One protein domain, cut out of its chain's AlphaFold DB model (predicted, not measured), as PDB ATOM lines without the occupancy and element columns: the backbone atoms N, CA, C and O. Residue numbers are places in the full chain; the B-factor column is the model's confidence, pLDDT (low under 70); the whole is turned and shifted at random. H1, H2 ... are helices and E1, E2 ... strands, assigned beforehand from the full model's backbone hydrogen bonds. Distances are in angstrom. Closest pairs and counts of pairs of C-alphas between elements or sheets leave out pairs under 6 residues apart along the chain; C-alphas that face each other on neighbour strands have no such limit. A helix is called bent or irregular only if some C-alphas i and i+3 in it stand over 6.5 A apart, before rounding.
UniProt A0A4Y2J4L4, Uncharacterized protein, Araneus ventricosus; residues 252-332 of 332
ATOM      1  N   GLU A 252     165.591 133.524 161.512       71.69
ATOM      2  CA  GLU A 252     166.248 134.785 161.863       71.69
ATOM      3  C   GLU A 252     167.751 134.526 162.009       71.69
ATOM      4  O   GLU A 252     168.176 133.874 162.966       71.69
ATOM      5  N   LYS A 253     168.555 135.034 161.068       82.56
ATOM      6  CA  LYS A 253     170.011 134.901 161.109       82.56
ATOM      7  C   LYS A 253     170.526 135.443 162.443       82.56
ATOM      8  O   LYS A 253     170.255 136.587 162.807       82.56
ATOM      9  N   LYS A 254     171.264 134.606 163.173       85.81
ATOM     10  CA  LYS A 254     171.902 134.931 164.453       85.81
ATOM     11  C   LYS A 254     173.415 134.912 164.251       85.81
ATOM     12  O   LYS A 254     173.970 133.864 163.932       85.81
ATOM     13  N   VAL A 255     174.069 136.054 164.437       87.25
ATOM     14  CA  VAL A 255     175.523 136.208 164.312       87.25
ATOM     15  C   VAL A 255     176.109 136.453 165.706       87.25
ATOM     16  O   VAL A 255     175.673 137.390 166.376       87.25
ATOM     17  N   PRO A 256     177.049 135.628 166.195       85.75
ATOM     18  CA  PRO A 256     177.725 135.905 167.457       85.75
ATOM     19  C   PRO A 256     178.648 137.122 167.302       85.75
ATOM     20  O   PRO A 256     179.484 137.143 166.405       85.75
ATOM     21  N   VAL A 257     178.507 138.117 168.179       85.69
ATOM     22  CA  VAL A 257     179.316 139.348 168.191       85.69
ATOM     23  C   VAL A 257     179.669 139.674 169.637       85.69
ATOM     24  O   VAL A 257     178.775 139.879 170.454       85.69
ATOM     25  N   LEU A 258     180.962 139.673 169.976       83.25
ATOM     26  CA  LEU A 258     181.477 140.028 171.310       83.25
ATOM     27  C   LEU A 258     180.802 139.312 172.501       83.25
ATOM     28  O   LEU A 258     180.679 139.872 173.587       83.25
ATOM     29  N   GLY A 259     180.361 138.062 172.316       81.31
ATOM     30  CA  GLY A 259     179.643 137.289 173.344       81.31
ATOM     31  C   GLY A 259     178.120 137.485 173.360       81.31
ATOM     32  O   GLY A 259     177.417 136.788 174.094       81.31
ATOM     33  N   LEU A 260     177.598 138.371 172.511       85.44
ATOM     34  CA  LEU A 260     176.175 138.592 172.259       85.44
ATOM     35  C   LEU A 260     175.740 137.935 170.942       85.44
ATOM     36  O   LEU A 260     176.551 137.434 170.166       85.44
ATOM     37  N   ILE A 261     174.434 137.944 170.685       87.69
ATOM     38  CA  ILE A 261     173.834 137.553 169.410       87.69
ATOM     39  C   ILE A 261     173.296 138.804 168.727       87.69
ATOM     40  O   ILE A 261     172.323 139.400 169.192       87.69
ATOM     41  N   TRP A 262     173.877 139.146 167.588       88.38
ATOM     42  CA  TRP A 262     173.346 140.137 166.670       88.38
ATOM     43  C   TRP A 262     172.383 139.494 165.671       88.38
ATOM     44  O   TRP A 262     172.620 138.393 165.165       88.38
ATOM     45  N   LYS A 263     171.271 140.179 165.404       88.56
ATOM     46  CA  LYS A 263     170.280 139.806 164.392       88.56
ATOM     47  C   LYS A 263     170.329 140.832 163.257       88.56
ATOM     48  O   LYS A 263     169.663 141.862 163.386       88.56
ATOM     49  N   PRO A 264     171.051 140.557 162.153       85.44
ATOM     50  CA  PRO A 264     171.298 141.547 161.104       85.44
ATOM     51  C   PRO A 264     170.015 142.129 160.507       85.44
ATOM     52  O   PRO A 264     169.903 143.332 160.342       85.44
ATOM     53  N   ASN A 265     168.991 141.299 160.285       83.75
ATOM     54  CA  ASN A 265     167.740 141.728 159.645       83.75
ATOM     55  C   ASN A 265     166.940 142.765 160.458       83.75
ATOM     56  O   ASN A 265     166.062 143.433 159.918       83.75
ATOM     57  N   LYS A 266     167.149 142.820 161.779       84.69
ATOM     58  CA  LYS A 266     166.452 143.743 162.692       84.69
ATOM     59  C   LYS A 266     167.387 144.791 163.285       84.69
ATOM     60  O   LYS A 266     166.911 145.657 164.005       84.69
ATOM     61  N   ASP A 267     168.682 144.647 163.031       86.56
ATOM     62  CA  ASP A 267     169.756 145.356 163.709       86.56
ATOM     63  C   ASP A 267     169.599 145.389 165.241       86.56
ATOM     64  O   ASP A 267     169.638 146.425 165.899       86.56
ATOM     65  N   THR A 268     169.344 144.219 165.833       87.94
ATOM     66  CA  THR A 268     169.167 144.093 167.289       87.94
ATOM     67  C   THR A 268     170.211 143.174 167.895       87.94
ATOM     68  O   THR A 268     170.409 142.058 167.406       87.94
ATOM     69  N   LEU A 269     170.803 143.602 169.010       87.31
ATOM     70  CA  LEU A 269     171.618 142.762 169.883       87.31
ATOM     71  C   LEU A 269     170.742 142.046 170.914       87.31
ATOM     72  O   LEU A 269     169.757 142.583 171.417       87.31
ATOM     73  N   SER A 270     171.102 140.810 171.234       86.00
ATOM     74  CA  SER A 270     170.381 139.963 172.178       86.00
ATOM     75  C   SER A 270     171.336 139.050 172.940       86.00
ATOM     76  O   SER A 270     172.417 138.716 172.463       86.00
ATOM     77  N   VAL A 271     170.936 138.634 174.140       82.31
ATOM     78  CA  VAL A 271     171.694 137.666 174.942       82.31
ATOM     79  C   VAL A 271     171.286 136.253 174.549       82.31
ATOM     80  O   VAL A 271     170.097 135.964 174.395       82.31
ATOM     81  N   ASN A 272     172.254 135.343 174.451       74.69
ATOM     82  CA  ASN A 272     171.978 133.921 174.265       74.69
ATOM     83  C   ASN A 272     171.458 133.273 175.567       74.69
ATOM     84  O   ASN A 272     172.202 132.622 176.297       74.69
ATOM     85  N   TRP A 273     170.178 133.480 175.891       71.19
ATOM     86  CA  TRP A 273     169.580 132.968 177.134       71.19
ATOM     87  C   TRP A 273     169.231 131.474 177.095       71.19
ATOM     88  O   TRP A 273     169.270 130.796 178.125       71.19
ATOM     89  N   GLU A 274     168.899 130.942 175.914       65.81
ATOM     90  CA  GLU A 274     168.514 129.531 175.715       65.81
ATOM     91  C   GLU A 274     169.571 128.579 176.280       65.81
ATOM     92  O   GLU A 274     169.288 127.544 176.881       65.81
ATOM     93  N   GLU A 275     170.817 128.992 176.149       61.75
ATOM     94  CA  GLU A 275     171.984 128.302 176.629       61.75
ATOM     95  C   GLU A 275     172.085 128.276 178.169       61.75
ATOM     96  O   GLU A 275     172.295 127.205 178.756       61.75
ATOM     97  N   THR A 276     171.846 129.403 178.839       60.81
ATOM     98  CA  THR A 276     171.805 129.524 180.309       60.81
ATOM     99  C   THR A 276     170.641 128.737 180.921       60.81
ATOM    100  O   THR A 276     170.773 128.158 181.997       60.81
ATOM    101  N   SER A 277     169.523 128.620 180.197       59.53
ATOM    102  CA  SER A 277     168.335 127.871 180.637       59.53
ATOM    103  C   SER A 277     168.528 126.348 180.735       59.53
ATOM    104  O   SER A 277     167.657 125.650 181.258       59.53
ATOM    105  N   LYS A 278     169.670 125.819 180.269       60.69
ATOM    106  CA  LYS A 278     170.049 124.402 180.410       60.69
ATOM    107  C   LYS A 278     170.476 124.025 181.833       60.69
ATOM    108  O   LYS A 278     170.652 122.844 182.114       60.69
ATOM    109  N   ILE A 279     170.592 124.987 182.752       63.25
ATOM    110  CA  ILE A 279     170.821 124.736 184.183       63.25
ATOM    111  C   ILE A 279     169.496 124.309 184.827       63.25
ATOM    112  O   ILE A 279     168.902 125.012 185.636       63.25
ATOM    113  N   LYS A 280     168.990 123.155 184.400       61.12
ATOM    114  CA  LYS A 280     167.866 122.453 185.034       61.12
ATOM    115  C   LYS A 280     168.334 121.219 185.803       61.12
ATOM    116  O   LYS A 280     167.535 120.559 186.452       61.12
ATOM    117  N   GLU A 281     169.621 120.896 185.713       63.88
ATOM    118  CA  GLU A 281     170.199 119.720 186.348       63.88
ATOM    119  C   GLU A 281     170.460 119.983 187.831       63.88
ATOM    120  O   GLU A 281     171.371 120.737 188.190       63.88
ATOM    121  N   THR A 282     169.700 119.308 188.684       70.69
ATOM    122  CA  THR A 282     169.999 119.130 190.108       70.69
ATOM    123  C   THR A 282     171.115 118.089 190.286       70.69
ATOM    124  O   THR A 282     171.188 117.151 189.490       70.69
ATOM    125  N   PRO A 283     171.988 118.209 191.297       80.94
ATOM    126  CA  PRO A 283     172.040 119.270 192.306       80.94
ATOM    127  C   PRO A 283     172.621 120.575 191.743       80.94
ATOM    128  O   PRO A 283     173.461 120.551 190.836       80.94
ATOM    129  N   ILE A 284     172.180 121.722 192.268       85.75
ATOM    130  CA  ILE A 284     172.765 123.026 191.931       85.75
ATOM    131  C   ILE A 284     174.019 123.222 192.776       85.75
ATOM    132  O   ILE A 284     173.957 123.216 194.000       85.75
ATOM    133  N   THR A 285     175.159 123.400 192.115       88.00
ATOM    134  CA  THR A 285     176.457 123.578 192.774       88.00
ATOM    135  C   THR A 285     177.018 124.966 192.500       88.00
ATOM    136  O   THR A 285     176.667 125.622 191.510       88.00
ATOM    137  N   LYS A 286     177.966 125.399 193.335       86.69
ATOM    138  CA  LYS A 286     178.707 126.653 193.136       86.69
ATOM    139  C   LYS A 286     179.353 126.733 191.748       86.69
ATOM    140  O   LYS A 286     179.315 127.786 191.112       86.69
ATOM    141  N   ARG A 287     179.884 125.614 191.232       87.44
ATOM    142  CA  ARG A 287     180.431 125.539 189.866       87.44
ATOM    143  C   ARG A 287     179.373 125.824 188.797       87.44
ATOM    144  O   ARG A 287     179.671 126.525 187.831       87.44
ATOM    145  N   LYS A 288     178.152 125.300 188.951       85.50
ATOM    146  CA  LYS A 288     177.060 125.521 187.988       85.50
ATOM    147  C   LYS A 288     176.631 126.987 187.954       85.50
ATOM    148  O   LYS A 288     176.478 127.528 186.863       85.50
ATOM    149  N   ILE A 289     176.520 127.640 189.113       85.62
ATOM    150  CA  ILE A 289     176.212 129.079 189.188       85.62
ATOM    151  C   ILE A 289     177.332 129.907 188.559       85.62
ATOM    152  O   ILE A 289     177.052 130.756 187.717       85.62
ATOM    153  N   LEU A 290     178.598 129.626 188.888       87.88
ATOM    154  CA  LEU A 290     179.743 130.300 188.265       87.88
ATOM    155  C   LEU A 290     179.692 130.175 186.735       87.88
ATOM    156  O   LEU A 290     179.804 131.174 186.027       87.88
ATOM    157  N   SER A 291     179.480 128.957 186.231       85.94
ATOM    158  CA  SER A 291     179.349 128.689 184.797       85.94
ATOM    159  C   SER A 291     178.206 129.498 184.174       85.94
ATOM    160  O   SER A 291     178.399 130.122 183.138       85.94
ATOM    161  N   ALA A 292     177.045 129.572 184.833       83.38
ATOM    162  CA  ALA A 292     175.903 130.376 184.394       83.38
ATOM    163  C   ALA A 292     176.249 131.857 184.228       83.38
ATOM    164  O   ALA A 292     175.963 132.461 183.196       83.38
ATOM    165  N   VAL A 293     176.855 132.429 185.272       85.00
ATOM    166  CA  VAL A 293     177.149 133.859 185.378       85.00
ATOM    167  C   VAL A 293     178.196 134.266 184.350       85.00
ATOM    168  O   VAL A 293     178.028 135.281 183.684       85.00
ATOM    169  N   HIS A 294     179.254 133.467 184.196       83.19
ATOM    170  CA  HIS A 294     180.384 133.791 183.322       83.19
ATOM    171  C   HIS A 294     180.184 133.409 181.855       83.19
ATOM    172  O   HIS A 294     180.961 133.832 181.004       83.19
ATOM    173  N   ARG A 295     179.152 132.628 181.536       80.50
ATOM    174  CA  ARG A 295     178.777 132.322 180.150       80.50
ATOM    175  C   ARG A 295     178.218 133.531 179.414       80.50
ATOM    176  O   ARG A 295     178.284 133.595 178.192       80.50
ATOM    177  N   ILE A 296     177.677 134.479 180.168       78.94
ATOM    178  CA  ILE A 296     177.279 135.779 179.659       78.94
ATOM    179  C   ILE A 296     178.529 136.665 179.647       78.94
ATOM    180  O   ILE A 296     178.950 137.178 180.684       78.94
ATOM    181  N   PHE A 297     179.135 136.812 178.471       78.06
ATOM    182  CA  PHE A 297     180.283 137.688 178.261       78.06
ATOM    183  C   PHE A 297     179.806 139.039 177.721       78.06
ATOM    184  O   PHE A 297     179.119 139.093 176.706       78.06
ATOM    185  N   ASP A 298     180.136 140.114 178.437       77.81
ATOM    186  CA  ASP A 298     179.699 141.482 178.139       77.81
ATOM    187  C   ASP A 298     180.872 142.452 178.315       77.81
ATOM    188  O   ASP A 298     181.020 143.066 179.376       77.81
ATOM    189  N   PRO A 299     181.757 142.548 177.312       75.81
ATOM    190  CA  PRO A 299     182.965 143.358 177.419       75.81
ATOM    191  C   PRO A 299     182.674 144.863 177.500       75.81
ATOM    192  O   PRO A 299     183.495 145.609 178.025       75.81
ATOM    193  N   ILE A 300     181.509 145.304 177.015       78.06
ATOM    194  CA  ILE A 300     181.102 146.716 176.951       78.06
ATOM    195  C   ILE A 300     180.163 147.136 178.095       78.06
ATOM    196  O   ILE A 300     179.887 148.321 178.260       78.06
ATOM    197  N   GLY A 301     179.666 146.189 178.896       84.25
ATOM    198  CA  GLY A 301     178.774 146.461 180.028       84.25
ATOM    199  C   GLY A 301     177.303 146.701 179.654       84.25
ATOM    200  O   GLY A 301     176.531 147.150 180.504       84.25
ATOM    201  N   PHE A 302     176.893 146.391 178.419       82.38
ATOM    202  CA  PHE A 302     175.543 146.643 177.900       82.38
ATOM    203  C   PHE A 302     174.444 145.908 178.686       82.38
ATOM    204  O   PHE A 302     173.329 146.407 178.835       82.38
ATOM    205  N   ILE A 303     174.755 144.737 179.241       84.38
ATOM    206  CA  ILE A 303     173.828 143.888 180.005       84.38
ATOM    207  C   ILE A 303     174.180 143.824 181.495       84.38
ATOM    208  O   ILE A 303     173.656 142.983 182.236       84.38
ATOM    209  N   CYS A 304     175.024 144.742 181.972       85.62
ATOM    210  CA  CYS A 304     175.387 144.873 183.383       85.62
ATOM    211  C   CYS A 304     174.164 144.911 184.332       85.62
ATOM    212  O   CYS A 304     174.150 144.128 185.289       85.62
ATOM    213  N   PRO A 305     173.083 145.680 184.061       85.19
ATOM    214  CA  PRO A 305     171.913 145.717 184.949       85.19
ATOM    215  C   PRO A 305     171.222 144.355 185.109       85.19
ATOM    216  O   PRO A 305     170.729 144.019 186.185       85.19
ATOM    217  N   VAL A 306     171.212 143.549 184.044       83.50
ATOM    218  CA  VAL A 306     170.572 142.226 184.028       83.50
ATOM    219  C   VAL A 306     171.471 141.173 184.688       83.50
ATOM    220  O   VAL A 306     170.978 140.268 185.362       83.50
ATOM    221  N   THR A 307     172.793 141.303 184.549       84.75
ATOM    222  CA  THR A 307     173.774 140.359 185.118       84.75
ATOM    223  C   THR A 307     174.111 140.617 186.589       84.75
ATOM    224  O   THR A 307     174.738 139.764 187.222       84.75
ATOM    225  N   LEU A 308     173.655 141.731 187.174       89.12
ATOM    226  CA  LEU A 308     173.908 142.074 188.575       89.12
ATOM    227  C   LEU A 308     173.371 141.017 189.552       89.12
ATOM    228  O   LEU A 308     174.119 140.531 190.397       89.12
ATOM    229  N   LYS A 309     172.097 140.621 189.425       87.75
ATOM    230  CA  LYS A 309     171.482 139.627 190.325       87.75
ATOM    231  C   LYS A 309     172.231 138.281 190.309       87.75
ATOM    232  O   LYS A 309     172.592 137.812 191.386       87.75
ATOM    233  N   PRO A 310     172.543 137.684 189.139       86.38
ATOM    234  CA  PRO A 310     173.382 136.487 189.078       86.38
ATOM    235  C   PRO A 310     174.770 136.654 189.722       86.38
ATOM    236  O   PRO A 310     175.255 135.733 190.377       86.38
ATOM    237  N   LYS A 311     175.414 137.821 189.577       88.44
ATOM    238  CA  LYS A 311     176.718 138.102 190.206       88.44
ATOM    239  C   LYS A 311     176.623 138.227 191.731       88.44
ATOM    240  O   LYS A 311     177.510 137.735 192.423       88.44
ATOM    241  N   ILE A 312     175.549 138.828 192.252       90.62
ATOM    242  CA  ILE A 312     175.267 138.869 193.697       90.62
ATOM    243  C   ILE A 312     175.062 137.447 194.228       90.62
ATOM    244  O   ILE A 312     175.702 137.071 195.203       90.62
ATOM    245  N   LEU A 313     174.259 136.626 193.546       88.38
ATOM    246  CA  LEU A 313     174.057 135.221 193.914       88.38
ATOM    247  C   LEU A 313     175.385 134.449 193.971       88.38
ATOM    248  O   LEU A 313     175.659 133.732 194.933       88.38
ATOM    249  N   LEU A 314     176.241 134.626 192.961       89.19
ATOM    250  CA  LEU A 314     177.577 134.038 192.959       89.19
ATOM    251  C   LEU A 314     178.394 134.501 194.172       89.19
ATOM    252  O   LEU A 314     179.031 133.669 194.811       89.19
ATOM    253  N   HIS A 315     178.359 135.795 194.506       90.12
ATOM    254  CA  HIS A 315     179.029 136.355 195.681       90.12
ATOM    255  C   HIS A 315     178.532 135.737 197.000       90.12
ATOM    256  O   HIS A 315     179.353 135.343 197.826       90.12
ATOM    257  N   GLU A 316     177.223 135.555 197.177       90.38
ATOM    258  CA  GLU A 316     176.671 134.875 198.360       90.38
ATOM    259  C   GLU A 316     177.142 133.413 198.455       90.38
ATOM    260  O   GLU A 316     177.535 132.950 199.526       90.38
ATOM    261  N   CYS A 317     177.250 132.704 197.325       87.81
ATOM    262  CA  CYS A 317     177.809 131.346 197.293       87.81
ATOM    263  C   CYS A 317     179.284 131.288 197.733       87.81
ATOM    264  O   CYS A 317     179.763 130.245 198.189       87.81
ATOM    265  N   TRP A 318     180.039 132.381 197.580       87.88
ATOM    266  CA  TRP A 318     181.410 132.470 198.083       87.88
ATOM    267  C   TRP A 318     181.461 132.588 199.606       87.88
ATOM    268  O   TRP A 318     182.324 131.953 200.212       87.88
ATOM    269  N   LYS A 319     180.519 133.314 200.219       89.25
ATOM    270  CA  LYS A 319     180.457 133.514 201.677       89.25
ATOM    271  C   LYS A 319     180.183 132.231 202.461       89.25
ATOM    272  O   LYS A 319     180.594 132.131 203.610       89.25
ATOM    273  N   LEU A 320     179.543 131.237 201.847       85.88
ATOM    274  CA  LEU A 320     179.258 129.949 202.491       85.88
ATOM    275  C   LEU A 320     180.500 129.097 202.788       85.88
ATOM    276  O   LEU A 320     180.399 128.128 203.535       85.88
ATOM    277  N   GLY A 321     181.639 129.367 202.142       81.81
ATOM    278  CA  GLY A 321     182.851 128.555 202.314       81.81
ATOM    279  C   GLY A 321     182.746 127.106 201.809       81.81
ATOM    280  O   GLY A 321     183.618 126.296 202.105       81.81
ATOM    281  N   VAL A 322     181.707 126.758 201.041       82.75
ATOM    282  CA  VAL A 322     181.512 125.401 200.499       82.75
ATOM    283  C   VAL A 322     182.388 125.123 199.273       82.75
ATOM    284  O   VAL A 322     182.807 126.038 198.547       82.75
ATOM    285  N   THR A 323     182.636 123.836 199.015       85.12
ATOM    286  CA  THR A 323     183.434 123.383 197.867       85.12
ATOM    287  C   THR A 323     182.664 123.511 196.545       85.12
ATOM    288  O   THR A 323     181.452 123.724 196.516       85.12
ATOM    289  N   TRP A 324     183.367 123.381 195.418       85.44
ATOM    290  CA  TRP A 324     182.817 123.605 194.075       85.44
ATOM    291  C   TRP A 324     181.652 122.686 193.685       85.44
ATOM    292  O   TRP A 324     180.790 123.116 192.915       85.44
ATOM    293  N   GLU A 325     181.649 121.454 194.200       85.44
ATOM    294  CA  GLU A 325     180.664 120.408 193.886       85.44
ATOM    295  C   GLU A 325     179.584 120.256 194.961       85.44
ATOM    296  O   GLU A 325     178.654 119.472 194.787       85.44
ATOM    297  N   THR A 326     179.689 120.989 196.071       85.44
ATOM    298  CA  THR A 326     178.692 120.922 197.140       85.44
ATOM    299  C   THR A 326     177.365 121.495 196.645       85.44
ATOM    300  O   THR A 326     177.328 122.568 196.031       85.44
ATOM    301  N   GLU A 327     176.281 120.765 196.908       88.44
ATOM    302  CA  GLU A 327     174.924 121.235 196.652       88.44
ATOM    303  C   GLU A 327     174.625 122.463 197.514       88.44
ATOM    304  O   GLU A 327     174.896 122.485 198.716       88.44
ATOM    305  N   LEU A 328     174.107 123.507 196.876       86.06
ATOM    306  CA  LEU A 328     173.784 124.756 197.546       86.06
ATOM    307  C   LEU A 328     172.416 124.658 198.234       86.06
ATOM    308  O   LEU A 328     171.488 124.072 197.670       86.06
ATOM    309  N   PRO A 329     172.262 125.243 199.434       83.69
ATOM    310  CA  PRO A 329     170.978 125.263 200.117       83.69
ATOM    311  C   PRO A 329     169.977 126.129 199.344       83.69
ATOM    312  O   PRO A 329     170.332 127.168 198.792       83.69
ATOM    313  N   PHE A 330     168.698 125.745 199.373       78.94
ATOM    314  CA  PHE A 330     167.603 126.476 198.716       78.94
ATOM    315  C   PHE A 330     167.355 127.894 199.266       78.94
ATOM    316  O   PHE A 330     166.525 128.619 198.732       78.94
ATOM    317  N   SER A 331     168.022 128.275 200.356       74.75
ATOM    318  CA  SER A 331     167.844 129.554 201.048       74.75
ATOM    319  C   SER A 331     168.611 130.729 200.426       74.75
ATOM    320  O   SER A 331     168.626 131.799 201.031       74.75
ATOM    321  N   ILE A 332     169.291 130.527 199.291       64.31
ATOM    322  CA  ILE A 332     170.179 131.507 198.638       64.31
ATOM    323  C   ILE A 332     169.610 131.934 197.291       64.31
ATOM    324  O   ILE A 332     169.113 131.047 196.559       64.31
TER     325      ILE A 332
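Overview. This is residues 252 to 332 of the 332 residues of an uncharacterized protein of Araneus ventricosus (UniProt A0A4Y2J4L4). A small sheet of three strands makes one end of an elongated model, and a helical hairpin of H2 and H3 makes the other part, with short H1 on the path between them. Residues 320 to 332 form a tail with no named element at the end far from the sheet. The printed part has 81 residues, with E1, E2, E3, H1, H2 and H3 in that order; the class is mixed, helices and strands, with under half of the residues in named elements. The antiparallel sheet, ordered E1, E2, E3, is a meander, each strand the antiparallel neighbour of the one before. The whole is loose, with a radius of gyration of the C-alphas of 14.9 A, and spans 46 by 24 by 17 A.

Arrangement. Begin at inner strand E2, residues 260 to 263. It forms a hairpin with E1, residues 255 to 257, where N 255 and O 262 are within hydrogen-bond range at 2.8 A. It forms another with E3, residues 268 to 270, where N 261 and O 270 are 2.8 A apart. Next find H1, residues 273 to 276, which is not on the sheet. It is close to but not clearly touching H2, residues 286 to 295; their closest C-alphas, of Thr 276 and Ala 292, are 5.8 A apart. H2 touches H3, residues 304 to 319, at a shallow tilt of 21 degrees, opposite ways, a helical hairpin; their closest C-alphas, of Val 293 and Pro 310, are 5.9 A apart. H2 and H3 are both apart from E1, E2 and E3. Every O i to N i+4 pair is within hydrogen-bond range in H2 and 10 of 12 are in H3, while H1 is too short for such a pair.

Along the chain. Find C-alpha 255, where E1 begins, at (175.523, 136.208, 164.312). E2 runs 9.9 A and H2 14.2 A from first to last C-alpha. H3 runs 22.1 A to C-alpha 319 at (180.457, 133.514, 201.677); it has a kink of 26 degrees near residue 311 and is only just irregular, with C-alphas 306 and 309 6.9 A apart.

Size, cuts and confidence. Look to Asn 265 and Gly 321 for the two C-alphas farthest apart, at 47.1 A. The printed part has no cut and no long link. The mean pLDDT of the printed part is 81.8, and residues 274 to 281 and residue 332 are under 70.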